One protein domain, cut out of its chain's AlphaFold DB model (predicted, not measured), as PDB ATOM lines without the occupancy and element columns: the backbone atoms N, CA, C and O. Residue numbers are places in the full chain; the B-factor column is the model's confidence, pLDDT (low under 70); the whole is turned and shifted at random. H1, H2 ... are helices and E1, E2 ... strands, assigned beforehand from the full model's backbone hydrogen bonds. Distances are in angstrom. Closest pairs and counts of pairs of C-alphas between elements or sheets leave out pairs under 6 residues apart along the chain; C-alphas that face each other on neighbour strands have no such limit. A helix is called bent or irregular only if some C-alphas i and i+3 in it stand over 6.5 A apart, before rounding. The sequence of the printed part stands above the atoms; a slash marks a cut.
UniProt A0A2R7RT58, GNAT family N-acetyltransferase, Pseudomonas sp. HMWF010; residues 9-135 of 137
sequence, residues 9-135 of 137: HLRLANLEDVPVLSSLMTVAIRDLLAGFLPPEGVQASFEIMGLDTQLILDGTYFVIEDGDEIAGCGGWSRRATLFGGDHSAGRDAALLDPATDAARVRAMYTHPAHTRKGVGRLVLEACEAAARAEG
ATOM      1  N   HIS A   9     169.332 162.964 194.739       97.25
ATOM      2  CA  HIS A   9     169.593 164.096 195.624       97.25
ATOM      3  C   HIS A   9     171.053 164.530 195.493       97.25
ATOM      4  O   HIS A   9     171.947 163.695 195.467       97.25
ATOM      5  N   LEU A  10     171.296 165.835 195.374       97.62
ATOM      6  CA  LEU A  10     172.635 166.404 195.247       97.62
ATOM      7  C   LEU A  10     173.000 167.135 196.534       97.62
ATOM      8  O   LEU A  10     172.236 167.980 196.998       97.62
ATOM      9  N   ARG A  11     174.194 166.869 197.064       98.12
ATOM     10  CA  ARG A  11     174.774 167.626 198.180       98.12
ATOM     11  C   ARG A  11     176.287 167.762 198.032       98.12
ATOM     12  O   ARG A  11     176.910 167.058 197.238       98.12
ATOM     13  N   LEU A  12     176.880 168.653 198.821       98.62
ATOM     14  CA  LEU A  12     178.333 168.690 198.979       98.62
ATOM     15  C   LEU A  12     178.822 167.428 199.695       98.62
ATOM     16  O   LEU A  12     178.173 166.915 200.616       98.62
ATOM     17  N   ALA A  13     179.978 166.946 199.254       98.56
ATOM     18  CA  ALA A  13     180.736 165.931 199.959       98.56
ATOM     19  C   ALA A  13     181.345 166.522 201.236       98.56
ATOM     20  O   ALA A  13     181.694 167.703 201.289       98.56
ATOM     21  N   ASN A  14     181.532 165.682 202.242       98.38
ATOM     22  CA  ASN A  14     182.338 165.973 203.418       98.38
ATOM     23  C   ASN A  14     183.414 164.883 203.596       98.38
ATOM     24  O   ASN A  14     183.441 163.887 202.874       98.38
ATOM     25  N   LEU A  15     184.340 165.079 204.536       98.44
ATOM     26  CA  LEU A  15     185.459 164.147 204.729       98.44
ATOM     27  C   LEU A  15     185.027 162.764 205.248       98.44
ATOM     28  O   LEU A  15     185.759 161.797 205.049       98.44
ATOM     29  N   GLU A  16     183.855 162.642 205.872       98.38
ATOM     30  CA  GLU A  16     183.316 161.351 206.319       98.38
ATOM     31  C   GLU A  16     182.842 160.492 205.136       98.38
ATOM     32  O   GLU A  16     182.814 159.269 205.242       98.38
ATOM     33  N   ASP A  17     182.555 161.106 203.981       98.38
ATOM     34  CA  ASP A  17     182.192 160.383 202.758       98.38
ATOM     35  C   ASP A  17     183.398 159.656 202.126       98.38
ATOM     36  O   ASP A  17     183.212 158.744 201.320       98.38
ATOM     37  N   VAL A  18     184.640 160.033 202.472       98.44
ATOM     38  CA  VAL A  18     185.872 159.562 201.803       98.44
ATOM     39  C   VAL A  18     185.940 158.036 201.669       98.44
ATOM     40  O   VAL A  18     186.163 157.578 200.547       98.44
ATOM     41  N   PRO A  19     185.701 157.218 202.717       98.38
ATOM     42  CA  PRO A  19     185.757 155.763 202.580       98.38
ATOM     43  C   PRO A  19     184.764 155.223 201.541       98.38
ATOM     44  O   PRO A  19     185.127 154.385 200.715       98.38
ATOM     45  N   VAL A  20     183.531 155.742 201.534       98.25
ATOM     46  CA  VAL A  20     182.479 155.323 200.593       98.25
ATOM     47  C   VAL A  20     182.822 155.768 199.172       98.25
ATOM     48  O   VAL A  20     182.691 154.986 198.228       98.25
ATOM     49  N   LEU A  21     183.329 156.992 199.012       98.44
ATOM     50  CA  LEU A  21     183.760 157.523 197.721       98.44
ATOM     51  C   LEU A  21     184.929 156.722 197.144       98.44
ATOM     52  O   LEU A  21     184.889 156.366 195.969       98.44
ATOM     53  N   SER A  22     185.931 156.363 197.951       97.88
ATOM     54  CA  SER A  22     187.047 155.520 197.509       97.88
ATOM     55  C   SER A  22     186.572 154.149 197.018       97.88
ATOM     56  O   SER A  22     187.025 153.679 195.969       97.88
ATOM     57  N   SER A  23     185.625 153.516 197.721       98.25
ATOM     58  CA  SER A  23     185.025 152.254 197.271       98.25
ATOM     59  C   SER A  23     184.242 152.424 195.966       98.25
ATOM     60  O   SER A  23     184.429 151.632 195.040       98.25
ATOM     61  N   LEU A  24     183.429 153.479 195.850       98.50
ATOM     62  CA  LEU A  24     182.673 153.783 194.634       98.50
ATOM     63  C   LEU A  24     183.598 153.986 193.435       98.50
ATOM     64  O   LEU A  24     183.384 153.375 192.390       98.50
ATOM     65  N   MET A  25     184.637 154.813 193.584       98.25
ATOM     66  CA  MET A  25     185.626 155.073 192.535       98.25
ATOM     67  C   MET A  25     186.311 153.788 192.093       98.25
ATOM     68  O   MET A  25     186.444 153.550 190.897       98.25
ATOM     69  N   THR A  26     186.690 152.935 193.046       98.06
ATOM     70  CA  THR A  26     187.341 151.654 192.752       98.06
ATOM     71  C   THR A  26     186.474 150.776 191.857       98.06
ATOM     72  O   THR A  26     186.939 150.277 190.832       98.06
ATOM     73  N   VAL A  27     185.197 150.622 192.213       98.25
ATOM     74  CA  VAL A  27     184.249 149.806 191.447       98.25
ATOM     75  C   VAL A  27     183.916 150.466 190.102       98.25
ATOM     76  O   VAL A  27     183.854 149.781 189.085       98.25
ATOM     77  N   ALA A  28     183.783 151.794 190.054       98.31
ATOM     78  CA  ALA A  28     183.546 152.531 188.816       98.31
ATOM     79  C   ALA A  28     184.712 152.395 187.819       98.31
ATOM     80  O   ALA A  28     184.473 152.081 186.655       98.31
ATOM     81  N   ILE A  29     185.960 152.585 188.265       97.94
ATOM     82  CA  ILE A  29     187.164 152.430 187.432       97.94
ATOM     83  C   ILE A  29     187.242 150.997 186.910       97.94
ATOM     84  O   ILE A  29     187.354 150.788 185.703       97.94
ATOM     85  N   ARG A  30     187.139 150.010 187.807       97.94
ATOM     86  CA  ARG A  30     187.283 148.594 187.461       97.94
ATOM     87  C   ARG A  30     186.226 148.130 186.457       97.94
ATOM     88  O   ARG A  30     186.571 147.478 185.478       97.94
ATOM     89  N   ASP A  31     184.960 148.465 186.694       97.94
ATOM     90  CA  ASP A  31     183.850 147.830 185.977       97.94
ATOM     91  C   ASP A  31     183.424 148.630 184.739       97.94
ATOM     92  O   ASP A  31     183.068 148.039 183.720       97.94
ATOM     93  N   LEU A  32     183.476 149.968 184.788       97.44
ATOM     94  CA  LEU A  32     183.023 150.798 183.665       97.44
ATOM     95  C   LEU A  32     184.095 150.984 182.595       97.44
ATOM     96  O   LEU A  32     183.748 151.083 181.420       97.44
ATOM     97  N   LEU A  33     185.382 151.003 182.962       97.56
ATOM     98  CA  LEU A  33     186.458 151.127 181.973       97.56
ATOM     99  C   LEU A  33     186.768 149.813 181.257       97.56
ATOM    100  O   LEU A  33     187.308 149.856 180.155       97.56
ATOM    101  N   ALA A  34     186.384 148.660 181.813       95.81
ATOM    102  CA  ALA A  34     186.617 147.349 181.198       95.81
ATOM    103  C   ALA A  34     185.950 147.185 179.816       95.81
ATOM    104  O   ALA A  34     186.359 146.337 179.029       95.81
ATOM    105  N   GLY A  35     184.939 148.004 179.495       95.00
ATOM    106  CA  GLY A  35     184.342 148.062 178.157       95.00
ATOM    107  C   GLY A  35     185.138 148.880 177.129       95.00
ATOM    108  O   GLY A  35     184.802 148.846 175.948       95.00
ATOM    109  N   PHE A  36     186.165 149.624 177.560       96.50
ATOM    110  CA  PHE A  36     186.900 150.596 176.738       96.50
ATOM    111  C   PHE A  36     188.417 150.399 176.751       96.50
ATOM    112  O   PHE A  36     189.091 150.832 175.818       96.50
ATOM    113  N   LEU A  37     188.956 149.777 177.798       97.75
ATOM    114  CA  LEU A  37     190.385 149.569 177.997       97.75
ATOM    115  C   LEU A  37     190.686 148.079 178.198       97.75
ATOM    116  O   LEU A  37     189.874 147.368 178.794       97.75
ATOM    117  N   PRO A  38     191.861 147.598 177.753       97.69
ATOM    118  CA  PRO A  38     192.327 146.270 178.126       97.69
ATOM    119  C   PRO A  38     192.641 146.214 179.637       97.69
ATOM    120  O   PRO A  38     192.801 147.268 180.266       97.69
ATOM    121  N   PRO A  39     192.750 145.014 180.241       97.44
ATOM    122  CA  PRO A  39     192.943 144.859 181.685       97.44
ATOM    123  C   PRO A  39     194.112 145.674 182.257       97.44
ATOM    124  O   PRO A  39     193.973 146.312 183.299       97.44
ATOM    125  N   GLU A  40     195.243 145.721 181.557       97.50
ATOM    126  CA  GLU A  40     196.410 146.515 181.937       97.50
ATOM    127  C   GLU A  40     196.142 148.028 181.902       97.50
ATOM    128  O   GLU A  40     196.658 148.760 182.742       97.50
ATOM    129  N   GLY A  41     195.287 148.503 180.991       97.94
ATOM    130  CA  GLY A  41     194.878 149.907 180.919       97.94
ATOM    131  C   GLY A  41     193.927 150.299 182.051       97.94
ATOM    132  O   GLY A  41     194.045 151.387 182.618       97.94
ATOM    133  N   VAL A  42     193.022 149.393 182.439       97.88
ATOM    134  CA  VAL A  42     192.193 149.575 183.641       97.88
ATOM    135  C   VAL A  42     193.080 149.633 184.885       97.88
ATOM    136  O   VAL A  42     192.913 150.524 185.713       97.88
ATOM    137  N   GLN A  43     194.066 148.739 184.993       96.94
ATOM    138  CA  GLN A  43     194.998 148.738 186.120       96.94
ATOM    139  C   GLN A  43     195.829 150.029 186.182       96.94
ATOM    140  O   GLN A  43     195.931 150.630 187.250       96.94
ATOM    141  N   ALA A  44     196.362 150.492 185.046       96.31
ATOM    142  CA  ALA A  44     197.118 151.742 184.957       96.31
ATOM    143  C   ALA A  44     196.268 152.976 185.309       96.31
ATOM    144  O   ALA A  44     196.780 153.967 185.825       96.31
ATOM    145  N   SER A  45     194.949 152.923 185.096       96.31
ATOM    146  CA  SER A  45     194.053 154.039 185.420       96.31
ATOM    147  C   SER A  45     194.068 154.388 186.913       96.31
ATOM    148  O   SER A  45     193.952 155.561 187.261       96.31
ATOM    149  N   PHE A  46     194.295 153.415 187.803       95.12
ATOM    150  CA  PHE A  46     194.406 153.657 189.248       95.12
ATOM    151  C   PHE A  46     195.609 154.529 189.642       95.12
ATOM    152  O   PHE A  46     195.604 155.117 190.722       95.12
ATOM    153  N   GLU A  47     196.624 154.672 188.786       92.00
ATOM    154  CA  GLU A  47     197.793 155.519 189.063       92.00
ATOM    155  C   GLU A  47     197.448 157.017 189.024       92.00
ATOM    156  O   GLU A  47     198.056 157.822 189.732       92.00
ATOM    157  N   ILE A  48     196.441 157.395 188.230       90.25
ATOM    158  CA  ILE A  48     196.047 158.795 188.009       90.25
ATOM    159  C   ILE A  48     194.606 159.098 188.433       90.25
ATOM    160  O   ILE A  48     194.261 160.250 188.676       90.25
ATOM    161  N   MET A  49     193.734 158.095 188.497       94.88
ATOM    162  CA  MET A  49     192.341 158.269 188.892       94.88
ATOM    163  C   MET A  49     192.200 158.071 190.399       94.88
ATOM    164  O   MET A  49     192.698 157.099 190.960       94.88
ATOM    165  N   GLY A  50     191.469 158.967 191.050       94.50
ATOM    166  CA  GLY A  50     191.126 158.853 192.457       94.50
ATOM    167  C   GLY A  50     190.563 160.150 193.012       94.50
ATOM    168  O   GLY A  50     190.387 161.138 192.294       94.50
ATOM    169  N   LEU A  51     190.288 160.129 194.312       96.38
ATOM    170  CA  LEU A  51     189.818 161.298 195.035       96.38
ATOM    171  C   LEU A  51     190.981 162.255 195.288       96.38
ATOM    172  O   LEU A  51     192.031 161.849 195.778       96.38
ATOM    173  N   ASP A  52     190.761 163.526 194.980       96.25
ATOM    174  CA  ASP A  52     191.578 164.653 195.418       96.25
ATOM    175  C   ASP A  52     190.827 165.310 196.585       96.25
ATOM    176  O   ASP A  52     189.842 166.023 196.367       96.25
ATOM    177  N   THR A  53     191.220 165.022 197.832       97.12
ATOM    178  CA  THR A  53     190.490 165.508 199.021       97.12
ATOM    179  C   THR A  53     190.500 167.029 199.137       97.12
ATOM    180  O   THR A  53     189.622 167.589 199.798       97.12
ATOM    181  N   GLN A  54     191.395 167.724 198.421       97.12
ATOM    182  CA  GLN A  54     191.368 169.181 198.335       97.12
ATOM    183  C   GLN A  54     190.042 169.693 197.763       97.12
ATOM    184  O   GLN A  54     189.582 170.738 198.198       97.12
ATOM    185  N   LEU A  55     189.388 168.955 196.858       98.00
ATOM    186  CA  LEU A  55     188.083 169.342 196.306       98.00
ATOM    187  C   LEU A  55     186.987 169.350 197.384       98.00
ATOM    188  O   LEU A  55     186.092 170.194 197.364       98.00
ATOM    189  N   ILE A  56     187.058 168.422 198.344       98.50
ATOM    190  CA  ILE A  56     186.139 168.379 199.490       98.50
ATOM    191  C   ILE A  56     186.435 169.556 200.422       98.50
ATOM    192  O   ILE A  56     185.522 170.282 200.809       98.50
ATOM    193  N   LEU A  57     187.714 169.780 200.737       98.12
ATOM    194  CA  LEU A  57     188.153 170.888 201.593       98.12
ATOM    195  C   LEU A  57     187.812 172.264 201.001       98.12
ATOM    196  O   LEU A  57     187.479 173.188 201.735       98.12
ATOM    197  N   ASP A  58     187.863 172.386 199.677       97.94
ATOM    198  CA  ASP A  58     187.535 173.598 198.927       97.94
ATOM    199  C   ASP A  58     186.019 173.821 198.762       97.94
ATOM    200  O   ASP A  58     185.616 174.853 198.214       97.94
ATOM    201  N   GLY A  59     185.183 172.871 199.199       98.31
ATOM    202  CA  GLY A  59     183.727 172.931 199.055       98.31
ATOM    203  C   GLY A  59     183.248 172.809 197.606       98.31
ATOM    204  O   GLY A  59     182.208 173.359 197.258       98.31
ATOM    205  N   THR A  60     184.008 172.126 196.746       98.56
ATOM    206  CA  THR A  60     183.740 172.017 195.300       98.56
ATOM    207  C   THR A  60     183.509 170.590 194.815       98.56
ATOM    208  O   THR A  60     183.504 170.338 193.607       98.56
ATOM    209  N   TYR A  61     183.311 169.652 195.738       98.69
ATOM    210  CA  TYR A  61     183.030 168.254 195.436       98.69
ATOM    211  C   TYR A  61     181.607 167.884 195.844       98.69
ATOM    212  O   TYR A  61     181.172 168.162 196.961       98.69
ATOM    213  N   PHE A  62     180.884 167.246 194.934       98.75
ATOM    214  CA  PHE A  62     179.487 166.874 195.085       98.75
ATOM    215  C   PHE A  62     179.330 165.360 195.143       98.75
ATOM    216  O   PHE A  62     180.067 164.607 194.497       98.75
ATOM    217  N   VAL A  63     178.301 164.929 195.861       98.56
ATOM    218  CA  VAL A  63     177.789 163.562 195.820       98.56
ATOM    219  C   VAL A  63     176.343 163.571 195.344       98.56
ATOM    220  O   VAL A  63     175.588 164.512 195.605       98.56
ATOM    221  N   ILE A  64     175.979 162.514 194.628       98.44
ATOM    222  CA  ILE A  64     174.611 162.226 194.220       98.44
ATOM    223  C   ILE A  64     174.147 160.999 194.988       98.44
ATOM    224  O   ILE A  64     174.765 159.940 194.883       98.44
ATOM    225  N   GLU A  65     173.051 161.135 195.712       98.12
ATOM    226  CA  GLU A  65     172.408 160.069 196.469       98.12
ATOM    227  C   GLU A  65     171.197 159.532 195.691       98.12
ATOM    228  O   GLU A  65     170.440 160.302 195.094       98.12
ATOM    229  N   ASP A  66     171.019 158.212 195.684       96.25
ATOM    230  CA  ASP A  66     169.823 157.509 195.206       96.25
ATOM    231  C   ASP A  66     169.260 156.693 196.381       96.25
ATOM    232  O   ASP A  66     169.681 155.564 196.638       96.25
ATOM    233  N   GLY A  67     168.363 157.305 197.162       93.00
ATOM    234  CA  GLY A  67     167.963 156.769 198.467       93.00
ATOM    235  C   GLY A  67     169.086 156.919 199.495       93.00
ATOM    236  O   GLY A  67     169.623 158.010 199.652       93.00
ATOM    237  N   ASP A  68     169.440 155.823 200.168       91.31
ATOM    238  CA  ASP A  68     170.505 155.790 201.185       91.31
ATOM    239  C   ASP A  68     171.893 155.461 200.593       91.31
ATOM    240  O   ASP A  68     172.873 155.314 201.322       91.31
ATOM    241  N   GLU A  69     171.994 155.317 199.266       95.44
ATOM    242  CA  GLU A  69     173.241 154.995 198.567       95.44
ATOM    243  C   GLU A  69     173.825 156.212 197.847       95.44
ATOM    244  O   GLU A  69     173.111 156.965 197.183       95.44
ATOM    245  N   ILE A  70     175.154 156.347 197.864       97.94
ATOM    246  CA  ILE A  70     175.853 157.274 196.970       97.94
ATOM    247  C   ILE A  70     175.918 156.646 195.569       97.94
ATOM    248  O   ILE A  70     176.637 155.680 195.321       97.94
ATOM    249  N   ALA A  71     175.173 157.228 194.635       98.19
ATOM    250  CA  ALA A  71     175.076 156.803 193.242       98.19
ATOM    251  C   ALA A  71     176.240 157.314 192.375       98.19
ATOM    252  O   ALA A  71     176.577 156.718 191.347       98.19
ATOM    253  N   GLY A  72     176.870 158.419 192.770       98.44
ATOM    254  CA  GLY A  72     178.042 158.970 192.100       98.44
ATOM    255  C   GLY A  72     178.557 160.236 192.761       98.44
ATOM    256  O   GLY A  72     177.985 160.735 193.728       98.44
ATOM    257  N   CYS A  73     179.652 160.753 192.227       98.69
ATOM    258  CA  CYS A  73     180.325 161.928 192.748       98.69
ATOM    259  C   CYS A  73     181.101 162.656 191.653       98.69
ATOM    260  O   CYS A  73     181.332 162.133 190.559       98.69
ATOM    261  N   GLY A  74     181.511 163.875 191.959       98.31
ATOM    262  CA  GLY A  74     182.441 164.642 191.150       98.31
ATOM    263  C   GLY A  74     182.443 166.098 191.550       98.31
ATOM    264  O   GLY A  74     181.626 166.534 192.355       98.31
ATOM    265  N   GLY A  75     183.380 166.856 191.010       97.69
ATOM    266  CA  GLY A  75     183.549 168.233 191.420       97.69
ATOM    267  C   GLY A  75     184.196 169.089 190.364       97.69
ATOM    268  O   GLY A  75     184.330 168.722 189.194       97.69
ATOM    269  N   TRP A  76     184.593 170.261 190.809       98.12
ATOM    270  CA  TRP A  76     185.305 171.228 190.005       98.12
ATOM    271  C   TRP A  76     186.393 171.886 190.846       98.12
ATOM    272  O   TRP A  76     186.434 171.727 192.063       98.12
ATOM    273  N   SER A  77     187.316 172.590 190.210       97.81
ATOM    274  CA  SER A  77     188.426 173.231 190.892       97.81
ATOM    275  C   SER A  77     188.697 174.609 190.323       97.81
ATOM    276  O   SER A  77     188.799 174.791 189.108       97.81
ATOM    277  N   ARG A  78     188.880 175.550 191.248       97.94
ATOM    278  CA  ARG A  78     189.463 176.879 191.034       97.94
ATOM    279  C   ARG A  78     190.992 176.873 191.172       97.94
ATOM    280  O   ARG A  78     191.604 177.930 191.262       97.94
ATOM    281  N   ARG A  79     191.614 175.689 191.243       97.81
ATOM    282  CA  ARG A  79     193.071 175.496 191.301       97.81
ATOM    283  C   ARG A  79     193.610 174.922 190.000       97.81
ATOM    284  O   ARG A  79     192.905 174.215 189.280       97.81
ATOM    285  N   ALA A  80     194.887 175.172 189.741       96.38
ATOM    286  CA  ALA A  80     195.560 174.823 188.498       96.38
ATOM    287  C   ALA A  80     195.739 173.313 188.262       96.38
ATOM    288  O   ALA A  80     195.900 172.902 187.112       96.38
ATOM    289  N   THR A  81     195.657 172.476 189.307       94.69
ATOM    290  CA  THR A  81     195.726 171.009 189.164       94.69
ATOM    291  C   THR A  81     194.734 170.510 188.101       94.69
ATOM    292  O   THR A  81     193.518 170.686 188.227       94.69
ATOM    293  N   LEU A  82     195.246 169.846 187.060       90.62
ATOM    294  CA  LEU A  82     194.465 169.468 185.877       90.62
ATOM    295  C   LEU A  82     193.716 168.135 186.030       90.62
ATOM    296  O   LEU A  82     192.543 168.041 185.680       90.62
ATOM    297  N   PHE A  83     194.387 167.107 186.543       90.31
ATOM    298  CA  PHE A  83     193.844 165.769 186.792       90.31
ATOM    299  C   PHE A  83     194.581 165.141 187.982       90.31
ATOM    300  O   PHE A  83     195.505 165.752 188.518       90.31
ATOM    301  N   GLY A  84     194.174 163.945 188.407       92.06
ATOM    302  CA  GLY A  84     194.809 163.256 189.531       92.06
ATOM    303  C   GLY A  84     193.915 163.128 190.760       92.06
ATOM    304  O   GLY A  84     192.943 163.882 190.902       92.06
ATOM    305  N   GLY A  85     194.288 162.192 191.632       93.69
ATOM    306  CA  GLY A  85     193.850 162.104 193.025       93.69
ATOM    307  C   GLY A  85     194.970 162.502 193.992       93.69
ATOM    308  O   GLY A  85     196.024 162.988 193.575       93.69
ATOM    309  N   ASP A  86     194.771 162.274 195.289       94.00
ATOM    310  CA  ASP A  86     195.741 162.647 196.324       94.00
ATOM    311  C   ASP A  86     197.124 162.017 196.142       94.00
ATOM    312  O   ASP A  86     198.132 162.626 196.497       94.00
ATOM    313  N   HIS A  87     197.171 160.828 195.548       91.12
ATOM    314  CA  HIS A  87     198.389 160.074 195.258       91.12
ATOM    315  C   HIS A  87     199.099 160.494 193.965       91.12
ATOM    316  O   HIS A  87     200.194 160.005 193.691       91.12
ATOM    317  N   SER A  88     198.498 161.363 193.149       90.06
ATOM    318  CA  SER A  88     199.051 161.741 191.848       90.06
ATOM    319  C   SER A  88     200.122 162.829 191.968       90.06
ATOM    320  O   SER A  88     199.971 163.811 192.698       90.06
ATOM    321  N   ALA A  89     201.210 162.682 191.207       88.56
ATOM    322  CA  ALA A  89     202.248 163.705 191.079       88.56
ATOM    323  C   ALA A  89     201.778 164.891 190.214       88.56
ATOM    324  O   ALA A  89     200.834 164.774 189.436       88.56
ATOM    325  N   GLY A  90     202.467 166.035 190.314       86.81
ATOM    326  CA  GLY A  90     202.195 167.203 189.463       86.81
ATOM    327  C   GLY A  90     200.969 168.029 189.869       86.81
ATOM    328  O   GLY A  90     200.460 168.798 189.055       86.81
ATOM    329  N   ARG A  91     200.489 167.885 191.113       91.25
ATOM    330  CA  ARG A  91     199.449 168.759 191.675       91.25
ATOM    331  C   ARG A  91     199.969 170.190 191.814       91.25
ATOM    332  O   ARG A  91     201.066 170.414 192.320       91.25
ATOM    333  N   ASP A  92     199.140 171.138 191.400       93.44
ATOM    334  CA  ASP A  92     199.382 172.574 191.501       93.44
ATOM    335  C   ASP A  92     198.231 173.244 192.263       93.44
ATOM    336  O   ASP A  92     197.065 173.218 191.844       93.44
ATOM    337  N   ALA A  93     198.567 173.799 193.425       93.00
ATOM    338  CA  ALA A  93     197.620 174.436 194.326       93.00
ATOM    339  C   ALA A  93     197.342 175.906 193.974       93.00
ATOM    340  O   ALA A  93     196.483 176.508 194.632       93.00
ATOM    341  N   ALA A  94     198.044 176.476 192.982       96.81
ATOM    342  CA  ALA A  94     197.837 177.841 192.519       96.81
ATOM    343  C   ALA A  94     196.371 178.066 192.141       96.81
ATOM    344  O   ALA A  94     195.740 177.208 191.521       96.81
ATOM    345  N   LEU A  95     195.826 179.212 192.550       97.62
ATOM    346  CA  LEU A  95     194.475 179.619 192.181       97.62
ATOM    347  C   LEU A  95     194.463 180.112 190.734       97.62
ATOM    348  O   LEU A  95     195.394 180.786 190.300       97.62
ATOM    349  N   LEU A  96     193.400 179.764 190.020       98.00
ATOM    350  CA  LEU A  96     193.120 180.220 188.664       98.00
ATOM    351  C   LEU A  96     192.484 181.611 188.700       98.00
ATOM    352  O   LEU A  96     191.726 181.913 189.626       98.00
ATOM    353  N   ASP A  97     192.763 182.431 187.689       97.81
ATOM    354  CA  ASP A  97     192.087 183.711 187.480       97.81
ATOM    355  C   ASP A  97     190.804 183.485 186.659       97.81
ATOM    356  O   ASP A  97     190.902 183.149 185.479       97.81
ATOM    357  N   PRO A  98     189.596 183.696 187.217       97.44
ATOM    358  CA  PRO A  98     188.349 183.492 186.480       97.44
ATOM    359  C   PRO A  98     188.206 184.357 185.217       97.44
ATOM    360  O   PRO A  98     187.406 184.028 184.343       97.44
ATOM    361  N   ALA A  99     188.965 185.454 185.099       96.88
ATOM    362  CA  ALA A  99     188.933 186.329 183.931       96.88
ATOM    363  C   ALA A  99     189.731 185.786 182.733       96.88
ATOM    364  O   ALA A  99     189.477 186.201 181.599       96.88
ATOM    365  N   THR A 100     190.702 184.897 182.961       97.06
ATOM    366  CA  THR A 100     191.616 184.412 181.908       97.06
ATOM    367  C   THR A 100     191.763 182.898 181.852       97.06
ATOM    368  O   THR A 100     192.091 182.356 180.798       97.06
ATOM    369  N   ASP A 101     191.511 182.210 182.960       97.62
ATOM    370  CA  ASP A 101     191.636 180.770 183.102       97.62
ATOM    371  C   ASP A 101     190.265 180.091 183.159       97.62
ATOM    372  O   ASP A 101     189.304 180.603 183.726       97.62
ATOM    373  N   ALA A 102     190.189 178.866 182.638       96.94
ATOM    374  CA  ALA A 102     189.010 178.022 182.804       96.94
ATOM    375  C   ALA A 102     189.085 177.207 184.104       96.94
ATOM    376  O   ALA A 102     190.111 176.583 184.391       96.94
ATOM    377  N   ALA A 103     187.974 177.108 184.837       97.50
ATOM    378  CA  ALA A 103     187.839 176.150 185.932       97.50
ATOM    379  C   ALA A 103     188.057 174.705 185.439       97.50
ATOM    380  O   ALA A 103     187.858 174.381 184.264       97.50
ATOM    381  N   ARG A 104     188.474 173.806 186.336       96.81
ATOM    382  CA  ARG A 104     188.716 172.394 185.995       96.81
ATOM    383  C   ARG A 104     187.581 171.530 186.518       96.81
ATOM    384  O   ARG A 104     187.410 171.452 187.727       96.81
ATOM    385  N   VAL A 105     186.840 170.835 185.657       96.50
ATOM    386  CA  VAL A 105     185.962 169.738 186.104       96.50
ATOM    387  C   VAL A 105     186.845 168.566 186.525       96.50
ATOM    388  O   VAL A 105     187.769 168.190 185.804       96.50
ATOM    389  N   ARG A 106     186.610 168.014 187.716       95.44
ATOM    390  CA  ARG A 106     187.518 167.057 188.354       95.44
ATOM    391  C   ARG A 106     186.792 165.869 188.970       95.44
ATOM    392  O   ARG A 106     185.704 165.980 189.529       95.44
ATOM    393  N   ALA A 107     187.487 164.736 188.864       91.62
ATOM    394  CA  ALA A 107     187.241 163.458 189.524       91.62
ATOM    395  C   ALA A 107     185.762 163.030 189.541       91.62
ATOM    396  O   ALA A 107     185.179 162.882 190.608       91.62
ATOM    397  N   MET A 108     185.154 162.837 188.365       96.06
ATOM    398  CA  MET A 108     183.761 162.384 188.240       96.06
ATOM    399  C   MET A 108     183.658 160.860 188.145       96.06
ATOM    400  O   MET A 108     184.310 160.244 187.303       96.06
ATOM    401  N   TYR A 109     182.781 160.264 188.951       98.25
ATOM    402  CA  TYR A 109     182.533 158.824 188.977       98.25
ATOM    403  C   TYR A 109     181.044 158.535 189.160       98.25
ATOM    404  O   TYR A 109     180.315 159.256 189.837       98.25
ATOM    405  N   THR A 110     180.565 157.456 188.550       98.44
ATOM    406  CA  THR A 110     179.206 156.939 188.748       98.44
ATOM    407  C   THR A 110     179.319 155.472 189.121       98.44
ATOM    408  O   THR A 110     180.060 154.731 188.480       98.44
ATOM    409  N   HIS A 111     178.593 155.049 190.150       98.31
ATOM    410  CA  HIS A 111     178.551 153.647 190.538       98.31
ATOM    411  C   HIS A 111     177.913 152.808 189.407       98.31
ATOM    412  O   HIS A 111     176.899 153.239 188.844       98.31
ATOM    413  N   PRO A 112     178.425 151.609 189.057       97.88
ATOM    414  CA  PRO A 112     177.921 150.846 187.907       97.88
ATOM    415  C   PRO A 112     176.418 150.540 187.936       97.88
ATOM    416  O   PRO A 112     175.746 150.646 186.907       97.88
ATOM    417  N   ALA A 113     175.867 150.256 189.123       97.06
ATOM    418  CA  ALA A 113     174.430 150.018 189.329       97.06
ATOM    419  C   ALA A 113     173.539 151.262 189.109       97.06
ATOM    420  O   ALA A 113     172.313 151.163 189.058       97.06
ATOM    421  N   HIS A 114     174.150 152.439 188.965       97.12
ATOM    422  CA  HIS A 114     173.480 153.734 188.851       97.12
ATOM    423  C   HIS A 114     173.755 154.436 187.511       97.12
ATOM    424  O   HIS A 114     173.386 155.595 187.300       97.12
ATOM    425  N   THR A 115     174.370 153.725 186.562       96.12
ATOM    426  CA  THR A 115     174.589 154.231 185.204       96.12
ATOM    427  C   THR A 115     173.268 154.491 184.477       96.12
ATOM    428  O   THR A 115     172.234 153.894 184.764       96.12
ATOM    429  N   ARG A 116     173.287 155.430 183.520       95.44
ATOM    430  CA  ARG A 116     172.120 155.805 182.692       95.44
ATOM    431  C   ARG A 116     170.902 156.350 183.461       95.44
ATOM    432  O   ARG A 116     169.856 156.538 182.850       95.44
ATOM    433  N   LYS A 117     171.058 156.714 184.739       95.81
ATOM    434  CA  LYS A 117     170.026 157.383 185.557       95.81
ATOM    435  C   LYS A 117     170.133 158.917 185.606       95.81
ATOM    436  O   LYS A 117     169.297 159.574 186.208       95.81
ATOM    437  N   GLY A 118     171.157 159.503 184.977       96.12
ATOM    438  CA  GLY A 118     171.380 160.957 184.962       96.12
ATOM    439  C   GLY A 118     172.357 161.492 186.018       96.12
ATOM    440  O   GLY A 118     172.558 162.700 186.065       96.12
ATOM    441  N   VAL A 119     173.010 160.621 186.796       97.81
ATOM    442  CA  VAL A 119     173.998 160.974 187.837       97.81
ATOM    443  C   VAL A 119     175.098 161.905 187.314       97.81
ATOM    444  O   VAL A 119     175.227 163.028 187.789       97.81
ATOM    445  N   GLY A 120     175.849 161.484 186.288       96.50
ATOM    446  CA  GLY A 120     176.946 162.295 185.740       96.50
ATOM    447  C   GLY A 120     176.494 163.648 185.181       96.50
ATOM    448  O   GLY A 120     177.212 164.634 185.314       96.50
ATOM    449  N   ARG A 121     175.277 163.719 184.623       97.31
ATOM    450  CA  ARG A 121     174.692 164.976 184.143       97.31
ATOM    451  C   ARG A 121     174.445 165.950 185.296       97.31
ATOM    452  O   ARG A 121     174.838 167.100 185.183       97.31
ATOM    453  N   LEU A 122     173.852 165.484 186.398       97.56
ATOM    454  CA  LEU A 122     173.601 166.327 187.574       97.56
ATOM    455  C   LEU A 122     174.896 166.856 188.196       97.56
ATOM    456  O   LEU A 122     174.957 168.027 188.561       97.56
ATOM    457  N   VAL A 123     175.936 166.019 188.284       98.12
ATOM    458  CA  VAL A 123     177.252 166.459 188.774       98.12
ATOM    459  C   VAL A 123     177.830 167.543 187.866       98.12
ATOM    460  O   VAL A 123     178.257 168.579 188.363       98.12
ATOM    461  N   LEU A 124     177.816 167.343 186.543       98.25
ATOM    462  CA  LEU A 124     178.362 168.320 185.598       98.25
ATOM    463  C   LEU A 124     177.600 169.653 185.649       98.25
ATOM    464  O   LEU A 124     178.227 170.702 185.765       98.25
ATOM    465  N   GLU A 125     176.263 169.608 185.638       98.25
ATOM    466  CA  GLU A 125     175.407 170.796 185.759       98.25
ATOM    467  C   GLU A 125     175.725 171.585 187.050       98.25
ATOM    468  O   GLU A 125     175.822 172.815 187.016       98.25
ATOM    469  N   ALA A 126     175.950 170.895 188.176       98.12
ATOM    470  CA  ALA A 126     176.319 171.520 189.447       98.12
ATOM    471  C   ALA A 126     177.729 172.125 189.436       98.12
ATOM    472  O   ALA A 126     177.916 173.246 189.911       98.12
ATOM    473  N   CYS A 127     178.707 171.419 188.864       98.25
ATOM    474  CA  CYS A 127     180.072 171.913 188.698       98.25
ATOM    475  C   CYS A 127     180.110 173.201 187.875       98.25
ATOM    476  O   CYS A 127     180.716 174.184 188.292       98.25
ATOM    477  N   GLU A 128     179.433 173.217 186.730       98.19
ATOM    478  CA  GLU A 128     179.367 174.398 185.874       98.19
ATOM    479  C   GLU A 128     178.646 175.565 186.556       98.19
ATOM    480  O   GLU A 128     179.083 176.710 186.454       98.19
ATOM    481  N   ALA A 129     177.536 175.304 187.256       98.31
ATOM    482  CA  ALA A 129     176.809 176.343 187.980       98.31
ATOM    483  C   ALA A 129     177.656 176.959 189.105       98.31
ATOM    484  O   ALA A 129     177.679 178.180 189.245       98.31
ATOM    485  N   ALA A 130     178.369 176.131 189.871       98.12
ATOM    486  CA  ALA A 130     179.238 176.587 190.949       98.12
ATOM    487  C   ALA A 130     180.468 177.346 190.424       98.12
ATOM    488  O   ALA A 130     180.787 178.407 190.952       98.12
ATOM    489  N   ALA A 131     181.093 176.878 189.340       98.25
ATOM    490  CA  ALA A 131     182.185 177.603 188.690       98.25
ATOM    491  C   ALA A 131     181.728 178.979 188.176       98.25
ATOM    492  O   ALA A 131     182.381 179.989 188.442       98.25
ATOM    493  N   ARG A 132     180.561 179.050 187.521       98.44
ATOM    494  CA  ARG A 132     179.971 180.325 187.078       98.44
ATOM    495  C   ARG A 132     179.666 181.270 188.237       98.44
ATOM    496  O   ARG A 132     179.845 182.477 188.096       98.44
ATOM    497  N   ALA A 133     179.236 180.745 189.385       98.19
ATOM    498  CA  ALA A 133     178.997 181.554 190.579       98.19
ATOM    499  C   ALA A 133     180.279 182.219 191.121       98.19
ATOM    500  O   ALA A 133     180.187 183.212 191.839       98.19
ATOM    501  N   GLU A 134     181.457 181.718 190.741       98.00
ATOM    502  CA  GLU A 134     182.763 182.298 191.073       98.00
ATOM    503  C   GLU A 134     183.406 183.088 189.926       98.00
ATOM    504  O   GLU A 134     184.564 183.489 190.015       98.00
ATOM    505  N   GLY A 135     182.646 183.365 188.865       98.12
ATOM    506  CA  GLY A 135     183.070 184.241 187.775       98.12
ATOM    507  C   GLY A 135     183.795 183.545 186.625       98.12
ATOM    508  O   GLY A 135     184.215 184.235 185.703       98.12
TER     509      GLY A 135
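Overview. This is residues 9 to 135 of the 137 residues of the protein "GNAT family N-acetyltransferase" of Pseudomonas sp. HMWF010 (UniProt A0A2R7RT58). A four-stranded antiparallel sheet stands between helices: the long H1 crosses one face, with the short H3 on that same face, and H4 covers the opposite face. H2 folds back from the far end of H1, away from the sheet, and a long loop of residues 78 to 103 joins E3 to E4. The printed part has 127 residues, with four named helices and four named strands in the order E1 H1 H2 H3 E2 E3 E4 H4; the sheet's order is E1 E2 E3 E4, and the class is mixed, helices and strands. The whole is compact, with a radius of gyration of the C-alphas of 14.3 A and spans of 40 by 33 by 26 A.

Along the chain. E1, residues 9 to 12, begins at C-alpha 9 (169.593, 164.096, 195.624) and is 10.4 A long. H1, residues 15 to 35, is 31.1 A long, with a kink of 29 degrees near residue 22; it is irregular, with C-alphas 16 and 19 7.2 A apart. H2 is residues 39 to 45, 10.0 A, and H3 residues 53 to 57, 6.4 A. E2, residues 61 to 66, measures 17.0 A; E3, residues 69 to 77, 24.9 A; E4, residues 104 to 110, 18.4 A. H4, residues 119 to 133, is 21.4 A long and ends at C-alpha 133 (178.997, 181.554, 190.579).

Arrangement. E1 and E4 are the edge strands. E1 and E2 are antiparallel, with N 9 and O 65 at 2.9 A. E2, E3 and E4 form a meander, each strand the antiparallel neighbour of the one before; N 62 and O 74 are 2.8 A apart, N 77 and O 104 2.7 A. H1 is on the sheet at a height of 7.0 A and runs across the strands, at 84 degrees to E3 on the local plane; its closest C-alphas to E4 are Met 25 and Tyr 109, 6.0 A. H3 is on the same face, and only just touches H1 through Leu 15, with 3 pairs of C-alphas within 8 A; the closest are Leu 15 and Ile 56, 6.8 A. H4 is on the opposite face from H1, at a height of 6.9 A, which gives three layers, helices on both faces of the sheet; its closest C-alphas to E3 are Cys 127 and Trp 76, 5.4 A. H1 and H2 form a helical hairpin and touch through residues 29 to 34 of H1, closest at the C-alphas of Leu 33 and Val 42, 6.2 A; H2 is not on the sheet. Every O i to N i+4 pair is within hydrogen-bond range in H2, H3 and H4, and 13 of 17 are in H1.

Size, cuts and confidence. The C-alphas of Pro 39 and Ala 99, 41.7 A apart, are the two farthest apart. The printed part has no cut, and its one long link is E3 to E4. The mean pLDDT of the printed part is 96.7, and no printed residue is under 70.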